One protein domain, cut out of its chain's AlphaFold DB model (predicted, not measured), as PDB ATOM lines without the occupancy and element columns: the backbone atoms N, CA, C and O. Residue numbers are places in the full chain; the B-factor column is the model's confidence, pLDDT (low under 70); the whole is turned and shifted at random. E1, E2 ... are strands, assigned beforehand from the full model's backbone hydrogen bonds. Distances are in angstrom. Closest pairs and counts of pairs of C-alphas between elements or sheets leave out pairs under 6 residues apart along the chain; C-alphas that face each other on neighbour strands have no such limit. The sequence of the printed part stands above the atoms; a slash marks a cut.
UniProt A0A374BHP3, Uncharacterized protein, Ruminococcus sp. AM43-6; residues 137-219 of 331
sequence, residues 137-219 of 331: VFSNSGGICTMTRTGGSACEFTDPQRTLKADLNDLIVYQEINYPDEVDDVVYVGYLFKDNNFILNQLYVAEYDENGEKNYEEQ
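Overview. This is residues 137 to 219 of the 331 residues of an uncharacterized protein of Ruminococcus sp. AM43-6 (UniProt A0A374BHP3). Two antiparallel sheets stand partly face to face as a small sandwich with crossed strands: a long, curled sheet of E1, E5, E6 and E7 on one side and a short sheet of E2, E3 and E4 on the other. The bent strands E5 and E6 run along the longest axis, which reaches from the turn between them to the turn between E6 and E7, and the long link of residues 168 to 185 loops from the short sheet back to the long one. The printed part has 83 residues, with seven named strands, E1 to E7 in chain order, and no named helix; the class is all strand. The sheet orders are E1 - E5 - E6 - E7 and E2 - E3 - E4. The whole is compact, with a radius of gyration of the C-alphas of 12.4 A, yet elongated in outline, spanning 42 by 26 by 20 A.

Along the chain. E1 is residues 137 to 139, 7.0 A long, beginning at C-alpha 137 (185.950, 259.819, 178.546). E2 is residues 146 to 151, 15.5 A; E3 residues 154 to 158, 13.4 A; and E4 residues 163 to 167, 13.3 A. E5, residues 186 to 193, measures 20.8 A and bends by 57 degrees at residue 190. E6, residues 198 to 208, measures 28.3 A from C-alpha 198 (195.659, 259.923, 178.487) and bends by 65 degrees at residue 201. E7, residues 214 to 217, is 9.6 A long and ends at C-alpha 217 (187.658, 240.449, 173.668).

Arrangement. E1 and E5 are antiparallel, with N 138 and O 190 within hydrogen-bond range at 2.8 A. E2, E3 and E4 form a meander, each strand the antiparallel neighbour of the one before; N 148 and O 156 are 2.9 A apart, N 157 and O 164 2.8 A. E5, E6 and E7 form another, with N 189 to O 202 at 2.9 A and N 207 to O 215 at 2.8 A. The pairing is staggered: E6 pairs with E5 over residues 198 to 205 and with E7 over 205 to 208. Residues 182 to 183 pair antiparallel with residues 147 to 148 of E2. In the sandwich, two sheets face to face, the strands of the one stand at 63 degrees to those of the other. The closest C-alphas of E4 and E6 are those of Ala 166 and Phe 198, 6.0 A apart.

Size, cuts and confidence. The two C-alphas farthest apart, those of Asp 195 and Glu 210, are 42.4 A apart. The printed part has no cut. The link from E4 to E5, 18 residues, is long. Mean pLDDT of the printed part is 91.0; residues 141 to 143 are under 70.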
ATOM      1  N   VAL A 137     185.840 261.231 178.914       89.88
ATOM      2  CA  VAL A 137     185.950 259.819 178.546       89.88
ATOM      3  C   VAL A 137     186.149 259.733 177.032       89.88
ATOM      4  O   VAL A 137     185.435 260.372 176.252       89.88
ATOM      5  N   PHE A 138     187.155 258.975 176.624       90.12
ATOM      6  CA  PHE A 138     187.544 258.785 175.240       90.12
ATOM      7  C   PHE A 138     187.610 257.295 174.919       90.12
ATOM      8  O   PHE A 138     188.082 256.491 175.715       90.12
ATOM      9  N   SER A 139     187.141 256.942 173.726       90.25
ATOM     10  CA  SER A 139     187.287 255.612 173.151       90.25
ATOM     11  C   SER A 139     187.545 255.745 171.657       90.25
ATOM     12  O   SER A 139     186.944 256.597 170.993       90.25
ATOM     13  N   ASN A 140     188.405 254.886 171.117       88.31
ATOM     14  CA  ASN A 140     188.732 254.846 169.691       88.31
ATOM     15  C   ASN A 140     187.701 254.078 168.834       88.31
ATOM     16  O   ASN A 140     188.004 253.754 167.687       88.31
ATOM     17  N   SER A 141     186.521 253.765 169.392       67.88
ATOM     18  CA  SER A 141     185.483 252.893 168.812       67.88
ATOM     19  C   SER A 141     185.492 252.779 167.272       67.88
ATOM     20  O   SER A 141     185.140 253.710 166.549       67.88
ATOM     21  N   GLY A 142     185.877 251.591 166.781       64.69
ATOM     22  CA  GLY A 142     185.744 251.166 165.380       64.69
ATOM     23  C   GLY A 142     186.907 251.487 164.427       64.69
ATOM     24  O   GLY A 142     186.780 251.206 163.235       64.69
ATOM     25  N   GLY A 143     188.013 252.067 164.903       63.97
ATOM     26  CA  GLY A 143     189.212 252.341 164.095       63.97
ATOM     27  C   GLY A 143     190.250 251.208 164.103       63.97
ATOM     28  O   GLY A 143     190.317 250.432 165.051       63.97
ATOM     29  N   ILE A 144     191.082 251.135 163.056       79.62
ATOM     30  CA  ILE A 144     192.313 250.326 163.058       79.62
ATOM     31  C   ILE A 144     193.315 251.087 163.925       79.62
ATOM     32  O   ILE A 144     193.795 252.147 163.517       79.62
ATOM     33  N   CYS A 145     193.564 250.589 165.129       94.12
ATOM     34  CA  CYS A 145     194.591 251.108 166.015       94.12
ATOM     35  C   CYS A 145     195.615 250.014 166.268       94.12
ATOM     36  O   CYS A 145     195.239 248.867 166.510       94.12
ATOM     37  N   THR A 146     196.882 250.403 166.263       95.75
ATOM     38  CA  THR A 146     197.995 249.553 166.675       95.75
ATOM     39  C   THR A 146     198.487 250.044 168.031       95.75
ATOM     40  O   THR A 146     198.713 251.243 168.212       95.75
ATOM     41  N   MET A 147     198.606 249.132 168.992       96.50
ATOM     42  CA  MET A 147     199.327 249.361 170.238       96.50
ATOM     43  C   MET A 147     200.776 248.918 170.049       96.50
ATOM     44  O   MET A 147     201.016 247.772 169.678       96.50
ATOM     45  N   THR A 148     201.731 249.791 170.353       97.88
ATOM     46  CA  THR A 148     203.164 249.478 170.316       97.88
ATOM     47  C   THR A 148     203.791 249.777 171.675       97.88
ATOM     48  O   THR A 148     203.684 250.898 172.176       97.88
ATOM     49  N   ARG A 149     204.463 248.799 172.292       95.50
ATOM     50  CA  ARG A 149     205.237 249.009 173.522       95.50
ATOM     51  C   ARG A 149     206.489 249.816 173.199       95.50
ATOM     52  O   ARG A 149     207.230 249.513 172.269       95.50
ATOM     53  N   THR A 150     206.736 250.848 173.995       95.19
ATOM     54  CA  THR A 150     207.916 251.717 173.857       95.19
ATOM     55  C   THR A 150     208.979 251.435 174.921       95.19
ATOM     56  O   THR A 150     210.124 251.858 174.773       95.19
ATOM     57  N   GLY A 151     208.624 250.672 175.959       91.62
ATOM     58  CA  GLY A 151     209.531 250.163 176.987       91.62
ATOM     59  C   GLY A 151     208.785 249.893 178.292       91.62
ATOM     60  O   GLY A 151     207.964 250.707 178.707       91.62
ATOM     61  N   GLY A 152     209.051 248.755 178.940       92.19
ATOM     62  CA  GLY A 152     208.280 248.349 180.121       92.19
ATOM     63  C   GLY A 152     206.778 248.361 179.817       92.19
ATOM     64  O   GLY A 152     206.362 247.856 178.774       92.19
ATOM     65  N   SER A 153     205.968 248.954 180.688       95.31
ATOM     66  CA  SER A 153     204.518 249.109 180.509       95.31
ATOM     67  C   SER A 153     204.114 250.272 179.589       95.31
ATOM     68  O   SER A 153     202.955 250.353 179.182       95.31
ATOM     69  N   ALA A 154     205.037 251.176 179.245       96.31
ATOM     70  CA  ALA A 154     204.737 252.341 178.421       96.31
ATOM     71  C   ALA A 154     204.434 251.928 176.976       96.31
ATOM     72  O   ALA A 154     205.176 251.160 176.351       96.31
ATOM     73  N   CYS A 155     203.367 252.485 176.411       97.06
ATOM     74  CA  CYS A 155     202.907 252.154 175.068       97.06
ATOM     75  C   CYS A 155     202.367 253.375 174.315       97.06
ATOM     76  O   CYS A 155     202.045 254.421 174.885       97.06
ATOM     77  N   GLU A 156     202.291 253.229 172.999       97.38
ATOM     78  CA  GLU A 156     201.660 254.177 172.094       97.38
ATOM     79  C   GLU A 156     200.506 253.494 171.362       97.38
ATOM     80  O   GLU A 156     200.654 252.399 170.829       97.38
ATOM     81  N   PHE A 157     199.358 254.164 171.325       96.00
ATOM     82  CA  PHE A 157     198.192 253.781 170.541       96.00
ATOM     83  C   PHE A 157     198.126 254.675 169.310       96.00
ATOM     84  O   PHE A 157     197.865 255.875 169.431       96.00
ATOM     85  N   THR A 158     198.374 254.107 168.133       95.12
ATOM     86  CA  THR A 158     198.398 254.849 166.869       95.12
ATOM     87  C   THR A 158     197.243 254.438 165.970       95.12
ATOM     88  O   THR A 158     197.112 253.275 165.595       95.12
ATOM     89  N   ASP A 159     196.437 255.422 165.584       91.38
ATOM     90  CA  ASP A 159     195.428 255.326 164.535       91.38
ATOM     91  C   ASP A 159     195.735 256.354 163.415       91.38
ATOM     92  O   ASP A 159     196.623 257.200 163.563       91.38
ATOM     93  N   PRO A 160     195.032 256.332 162.264       89.12
ATOM     94  CA  PRO A 160     195.298 257.274 161.170       89.12
ATOM     95  C   PRO A 160     195.115 258.763 161.508       89.12
ATOM     96  O   PRO A 160     195.525 259.620 160.725       89.12
ATOM     97  N   GLN A 161     194.442 259.089 162.610       88.25
ATOM     98  CA  GLN A 161     194.160 260.455 163.048       88.25
ATOM     99  C   GLN A 161     195.123 260.936 164.134       88.25
ATOM    100  O   GLN A 161     195.334 262.148 164.241       88.25
ATOM    101  N   ARG A 162     195.661 260.037 164.969       89.38
ATOM    102  CA  ARG A 162     196.474 260.404 166.134       89.38
ATOM    103  C   ARG A 162     197.361 259.267 166.643       89.38
ATOM    104  O   ARG A 162     197.070 258.092 166.447       89.38
ATOM    105  N   THR A 163     198.348 259.660 167.440       94.19
ATOM    106  CA  THR A 163     199.055 258.779 168.374       94.19
ATOM    107  C   THR A 163     198.809 259.281 169.793       94.19
ATOM    108  O   THR A 163     198.993 260.471 170.061       94.19
ATOM    109  N   LEU A 164     198.381 258.395 170.691       95.25
ATOM    110  CA  LEU A 164     198.252 258.663 172.124       95.25
ATOM    111  C   LEU A 164     199.284 257.850 172.897       95.25
ATOM    112  O   LEU A 164     199.481 256.671 172.617       95.25
ATOM    113  N   LYS A 165     199.916 258.481 173.883       96.12
ATOM    114  CA  LYS A 165     200.781 257.793 174.843       96.12
ATOM    115  C   LYS A 165     199.940 257.291 175.999       96.12
ATOM    116  O   LYS A 165     199.059 258.006 176.466       96.12
ATOM    117  N   ALA A 166     200.238 256.086 176.447       95.81
ATOM    118  CA  ALA A 166     199.545 255.425 177.531       95.81
ATOM    119  C   ALA A 166     200.521 254.535 178.302       95.81
ATOM    120  O   ALA A 166     201.690 254.372 177.939       95.81
ATOM    121  N   ASP A 167     200.021 253.946 179.373       95.44
ATOM    122  CA  ASP A 167     200.766 253.036 180.216       95.44
ATOM    123  C   ASP A 167     199.851 251.887 180.595       95.44
ATOM    124  O   ASP A 167     198.710 252.092 181.006       95.44
ATOM    125  N   LEU A 168     200.350 250.671 180.443       95.38
ATOM    126  CA  LEU A 168     199.574 249.488 180.756       95.38
ATOM    127  C   LEU A 168     199.359 249.326 182.275       95.38
ATOM    128  O   LEU A 168     198.416 248.638 182.635       95.38
ATOM    129  N   ASN A 169     200.127 250.005 183.146       93.69
ATOM    130  CA  ASN A 169     199.851 250.088 184.598       93.69
ATOM    131  C   ASN A 169     198.618 250.944 184.950       93.69
ATOM    132  O   ASN A 169     198.215 251.014 186.113       93.69
ATOM    133  N   ASP A 170     198.043 251.660 183.976       92.62
ATOM    134  CA  ASP A 170     196.768 252.350 184.188       92.62
ATOM    135  C   ASP A 170     195.584 251.361 184.115       92.62
ATOM    136  O   ASP A 170     194.488 251.669 184.587       92.62
ATOM    137  N   LEU A 171     195.794 250.167 183.550       91.06
ATOM    138  CA  LEU A 171     194.785 249.116 183.513       91.06
ATOM    139  C   LEU A 171     194.521 248.545 184.908       91.06
ATOM    140  O   LEU A 171     195.266 248.733 185.864       91.06
ATOM    141  N   ILE A 172     193.424 247.805 185.020       87.06
ATOM    142  CA  ILE A 172     193.200 246.956 186.187       87.06
ATOM    143  C   ILE A 172     194.206 245.801 186.197       87.06
ATOM    144  O   ILE A 172     194.558 245.277 185.138       87.06
ATOM    145  N   VAL A 173     194.533 245.310 187.396       87.69
ATOM    146  CA  VAL A 173     195.481 244.201 187.622       87.69
ATOM    147  C   VAL A 173     195.236 242.983 186.720       87.69
ATOM    148  O   VAL A 173     196.171 242.309 186.299       87.69
ATOM    149  N   TYR A 174     193.975 242.699 186.368       87.44
ATOM    150  CA  TYR A 174     193.635 241.541 185.543       87.44
ATOM    151  C   TYR A 174     193.905 241.720 184.053       87.44
ATOM    152  O   TYR A 174     194.101 240.723 183.363       87.44
ATOM    153  N   GLN A 175     193.901 242.956 183.554       90.81
ATOM    154  CA  GLN A 175     194.228 243.263 182.163       90.81
ATOM    155  C   GLN A 175     195.725 243.515 181.963       90.81
ATOM    156  O   GLN A 175     196.161 243.616 180.818       90.81
ATOM    157  N   GLU A 176     196.519 243.593 183.033       93.56
ATOM    158  CA  GLU A 176     197.981 243.622 182.971       93.56
ATOM    159  C   GLU A 176     198.505 242.237 182.584       93.56
ATOM    160  O   GLU A 176     198.946 241.460 183.421       93.56
ATOM    161  N   ILE A 177     198.388 241.878 181.308       93.50
ATOM    162  CA  ILE A 177     198.834 240.588 180.771       93.50
ATOM    163  C   ILE A 177     200.130 240.751 179.975       93.50
ATOM    164  O   ILE A 177     200.571 241.862 179.681       93.50
ATOM    165  N   ASN A 178     200.729 239.639 179.552       93.06
ATOM    166  CA  ASN A 178     201.898 239.668 178.681       93.06
ATOM    167  C   ASN A 178     201.534 240.036 177.229       93.06
ATOM    168  O   ASN A 178     201.582 239.191 176.332       93.06
ATOM    169  N   TYR A 179     201.135 241.289 176.997       93.62
ATOM    170  CA  TYR A 179     200.870 241.778 175.650       93.62
ATOM    171  C   TYR A 179     202.149 241.744 174.801       93.62
ATOM    172  O   TYR A 179     203.211 242.164 175.286       93.62
ATOM    173  N   PRO A 180     202.047 241.321 173.526       93.06
ATOM    174  CA  PRO A 180     203.123 241.482 172.557       93.06
ATOM    175  C   PRO A 180     203.592 242.936 172.440       93.06
ATOM    176  O   PRO A 180     202.843 243.875 172.719       93.06
ATOM    177  N   ASP A 181     204.820 243.121 171.953       94.69
ATOM    178  CA  ASP A 181     205.381 244.456 171.707       94.69
ATOM    179  C   ASP A 181     204.574 245.262 170.682       94.69
ATOM    180  O   ASP A 181     204.576 246.490 170.733       94.69
ATOM    181  N   GLU A 182     203.869 244.590 169.773       96.50
ATOM    182  CA  GLU A 182     202.975 245.204 168.799       96.50
ATOM    183  C   GLU A 182     201.684 244.388 168.690       96.50
ATOM    184  O   GLU A 182     201.721 243.169 168.499       96.50
ATOM    185  N   VAL A 183     200.542 245.061 168.831       94.12
ATOM    186  CA  VAL A 183     199.208 244.466 168.719       94.12
ATOM    187  C   VAL A 183     198.355 245.339 167.807       94.12
ATOM    188  O   VAL A 183     198.041 246.482 168.139       94.12
ATOM    189  N   ASP A 184     197.978 244.789 166.658       92.50
ATOM    190  CA  ASP A 184     197.050 245.423 165.725       92.50
ATOM    191  C   ASP A 184     195.592 245.212 166.140       92.50
ATOM    192  O   ASP A 184     195.262 244.293 166.890       92.50
ATOM    193  N   ASP A 185     194.708 246.046 165.590       91.94
ATOM    194  CA  ASP A 185     193.264 245.974 165.801       91.94
ATOM    195  C   ASP A 185     192.892 245.956 167.293       91.94
ATOM    196  O   ASP A 185     192.200 245.058 167.773       91.94
ATOM    197  N   VAL A 186     193.313 246.988 168.026       93.38
ATOM    198  CA  VAL A 186     192.909 247.185 169.424       93.38
ATOM    199  C   VAL A 186     191.791 248.218 169.566       93.38
ATOM    200  O   VAL A 186     191.732 249.225 168.850       93.38
ATOM    201  N   VAL A 187     190.907 247.995 170.534       93.38
ATOM    202  CA  VAL A 187     189.941 248.988 171.016       93.38
ATOM    203  C   VAL A 187     190.289 249.337 172.448       93.38
ATOM    204  O   VAL A 187     190.543 248.457 173.258       93.38
ATOM    205  N   TYR A 188     190.282 250.623 172.774       92.81
ATOM    206  CA  TYR A 188     190.583 251.089 174.117       92.81
ATOM    207  C   TYR A 188     189.602 252.161 174.583       92.81
ATOM    208  O   TYR A 188     188.947 252.853 173.789       92.81
ATOM    209  N   VAL A 189     189.501 252.278 175.901       91.31
ATOM    210  CA  VAL A 189     188.702 253.275 176.612       91.31
ATOM    211  C   VAL A 189     189.573 253.885 177.702       91.31
ATOM    212  O   VAL A 189     190.370 253.188 178.324       91.31
ATOM    213  N   GLY A 190     189.426 255.182 177.946       91.75
ATOM    214  CA  GLY A 190     190.143 255.873 179.013       91.75
ATOM    215  C   GLY A 190     189.707 257.321 179.187       91.75
ATOM    216  O   GLY A 190     188.690 257.746 178.626       91.75
ATOM    217  N   TYR A 191     190.487 258.090 179.939       92.94
ATOM    218  CA  TYR A 191     190.295 259.528 180.114       92.94
ATOM    219  C   TYR A 191     191.304 260.312 179.294       92.94
ATOM    220  O   TYR A 191     192.505 260.115 179.442       92.94
ATOM    221  N   LEU A 192     190.824 261.234 178.462       93.62
ATOM    222  CA  LEU A 192     191.670 262.173 177.735       93.62
ATOM    223  C   LEU A 192     191.557 263.557 178.376       93.62
ATOM    224  O   LEU A 192     190.505 264.206 178.277       93.62
ATOM    225  N   PHE A 193     192.644 264.008 178.998       93.38
ATOM    226  CA  PHE A 193     192.785 265.368 179.504       93.38
ATOM    227  C   PHE A 193     192.789 266.386 178.357       93.38
ATOM    228  O   PHE A 193     193.045 266.067 177.191       93.38
ATOM    229  N   LYS A 194     192.483 267.649 178.672       90.31
ATOM    230  CA  LYS A 194     192.444 268.738 177.675       90.31
ATOM    231  C   LYS A 194     193.801 269.020 177.023       90.31
ATOM    232  O   LYS A 194     193.827 269.568 175.922       90.31
ATOM    233  N   ASP A 195     194.898 268.674 177.685       87.44
ATOM    234  CA  ASP A 195     196.265 268.817 177.177       87.44
ATOM    235  C   ASP A 195     196.761 267.585 176.385       87.44
ATOM    236  O   ASP A 195     197.857 267.613 175.824       87.44
ATOM    237  N   ASN A 196     195.898 266.575 176.220       88.56
ATOM    238  CA  ASN A 196     196.118 265.283 175.564       88.56
ATOM    239  C   ASN A 196     196.909 264.238 176.359       88.56
ATOM    240  O   ASN A 196     197.273 263.215 175.768       88.56
ATOM    241  N   ASN A 197     197.126 264.412 177.664       94.44
ATOM    242  CA  ASN A 197     197.499 263.261 178.482       94.44
ATOM    243  C   ASN A 197     196.328 262.276 178.554       94.44
ATOM    244  O   ASN A 197     195.153 262.662 178.550       94.44
ATOM    245  N   PHE A 198     196.648 260.986 178.574       95.00
ATOM    246  CA  PHE A 198     195.659 259.923 178.487       95.00
ATOM    247  C   PHE A 198     195.895 258.885 179.580       95.00
ATOM    248  O   PHE A 198     197.003 258.375 179.718       95.00
ATOM    249  N   ILE A 199     194.845 258.586 180.344       94.31
ATOM    250  CA  ILE A 199     194.815 257.478 181.304       94.31
ATOM    251  C   ILE A 199     194.040 256.351 180.645       94.31
ATOM    252  O   ILE A 199     192.858 256.515 180.332       94.31
ATOM    253  N   LEU A 200     194.707 255.225 180.414       93.69
ATOM    254  CA  LEU A 200     194.069 254.030 179.879       93.69
ATOM    255  C   LEU A 200     193.215 253.373 180.974       93.69
ATOM    256  O   LEU A 200     193.646 253.274 182.110       93.69
ATOM    257  N   ASN A 201     192.005 252.933 180.637       89.88
ATOM    258  CA  ASN A 201     191.102 252.269 181.584       89.88
ATOM    259  C   ASN A 201     190.762 250.840 181.146       89.88
ATOM    260  O   ASN A 201     190.669 249.934 181.966       89.88
ATOM    261  N   GLN A 202     190.553 250.630 179.844       89.94
ATOM    262  CA  GLN A 202     190.232 249.317 179.288       89.94
ATOM    263  C   GLN A 202     190.913 249.123 177.942       89.94
ATOM    264  O   GLN A 202     190.967 250.053 177.131       89.94
ATOM    265  N   LEU A 203     191.351 247.893 177.694       93.06
ATOM    266  CA  LEU A 203     191.928 247.447 176.439       93.06
ATOM    267  C   LEU A 203     191.251 246.151 175.975       93.06
ATOM    268  O   LEU A 203     191.087 245.202 176.735       93.06
ATOM    269  N   TYR A 204     190.879 246.124 174.703       92.75
ATOM    270  CA  TYR A 204     190.292 244.982 174.021       92.75
ATOM    271  C   TYR A 204     191.100 244.678 172.767       92.75
ATOM    272  O   TYR A 204     191.430 245.584 171.993       92.75
ATOM    273  N   VAL A 205     191.374 243.399 172.539       92.31
ATOM    274  CA  VAL A 205     192.140 242.924 171.384       92.31
ATOM    275  C   VAL A 205     191.196 242.204 170.431       92.31
ATOM    276  O   VAL A 205     190.281 241.501 170.865       92.31
ATOM    277  N   ALA A 206     191.377 242.407 169.126       91.00
ATOM    278  CA  ALA A 206     190.595 241.691 168.135       91.00
ATOM    279  C   ALA A 206     190.918 240.190 168.141       91.00
ATOM    280  O   ALA A 206     192.061 239.774 167.952       91.00
ATOM    281  N   GLU A 207     189.876 239.379 168.257       89.06
ATOM    282  CA  GLU A 207     189.906 237.944 168.033       89.06
ATOM    283  C   GLU A 207     189.000 237.585 166.856       89.06
ATOM    284  O   GLU A 207     187.941 238.181 166.637       89.06
ATOM    285  N   TYR A 208     189.436 236.603 166.076       87.69
ATOM    286  CA  TYR A 208     188.702 236.117 164.918       87.69
ATOM    287  C   TYR A 208     188.151 234.736 165.239       87.69
ATOM    288  O   TYR A 208     188.905 233.819 165.583       87.69
ATOM    289  N   ASP A 209     186.834 234.591 165.134       87.31
ATOM    290  CA  ASP A 209     186.189 233.304 165.341       87.31
ATOM    291  C   ASP A 209     186.497 232.324 164.188       87.31
ATOM    292  O   ASP A 209     187.180 232.634 163.206       87.31
ATOM    293  N   GLU A 210     185.973 231.104 164.286       90.56
ATOM    294  CA  GLU A 210     186.159 230.066 163.264       90.56
ATOM    295  C   GLU A 210     185.531 230.411 161.896       90.56
ATOM    296  O   GLU A 210     185.895 229.796 160.889       90.56
ATOM    297  N   ASN A 211     184.652 231.415 161.834       90.25
ATOM    298  CA  ASN A 211     184.060 231.950 160.607       90.25
ATOM    299  C   ASN A 211     184.807 233.189 160.075       90.25
ATOM    300  O   ASN A 211     184.474 233.683 158.995       90.25
ATOM    301  N   GLY A 212     185.822 233.675 160.796       86.19
ATOM    302  CA  GLY A 212     186.541 234.910 160.495       86.19
ATOM    303  C   GLY A 212     185.792 236.179 160.915       86.19
ATOM    304  O   GLY A 212     186.164 237.268 160.472       86.19
ATOM    305  N   GLU A 213     184.747 236.068 161.738       88.00
ATOM    306  CA  GLU A 213     184.082 237.220 162.339       88.00
ATOM    307  C   GLU A 213     184.969 237.823 163.427       88.00
ATOM    308  O   GLU A 213     185.461 237.130 164.321       88.00
ATOM    309  N   LYS A 214     185.178 239.138 163.324       88.56
ATOM    310  CA  LYS A 214     185.991 239.903 164.264       88.56
ATOM    311  C   LYS A 214     185.166 240.271 165.492       88.56
ATOM    312  O   LYS A 214     184.170 240.985 165.367       88.56
ATOM    313  N   ASN A 215     185.648 239.867 166.657       89.56
ATOM    314  CA  ASN A 215     185.145 240.268 167.963       89.56
ATOM    315  C   ASN A 215     186.270 240.953 168.738       89.56
ATOM    316  O   ASN A 215     187.440 240.701 168.482       89.56
ATOM    317  N   TYR A 216     185.921 241.852 169.650       89.81
ATOM    318  CA  TYR A 216     186.887 242.478 170.547       89.81
ATOM    319  C   TYR A 216     186.689 241.867 171.920       89.81
ATOM    320  O   TYR A 216     185.611 242.009 172.497       89.81
ATOM    321  N   GLU A 217     187.712 241.178 172.407       88.50
ATOM    322  CA  GLU A 217     187.658 240.449 173.668       88.50
ATOM    323  C   GLU A 217     188.585 241.104 174.689       88.50
ATOM    324  O   GLU A 217     189.641 241.658 174.363       88.50
ATOM    325  N   GLU A 218     188.155 241.059 175.946       87.56
ATOM    326  CA  GLU A 218     188.977 241.453 177.081       87.56
ATOM    327  C   GLU A 218     189.902 240.285 177.428       87.56
ATOM    328  O   GLU A 218     189.440 239.187 177.751       87.56
ATOM    329  N   GLN A 219     191.211 240.510 177.359       89.56
ATOM    330  CA  GLN A 219     192.193 239.493 177.714       89.56
ATOM    331  C   GLN A 219     192.602 239.664 179.178       89.56
ATOM    332  O   GLN A 219     192.957 240.759 179.608       89.56
TER     333      GLN A 219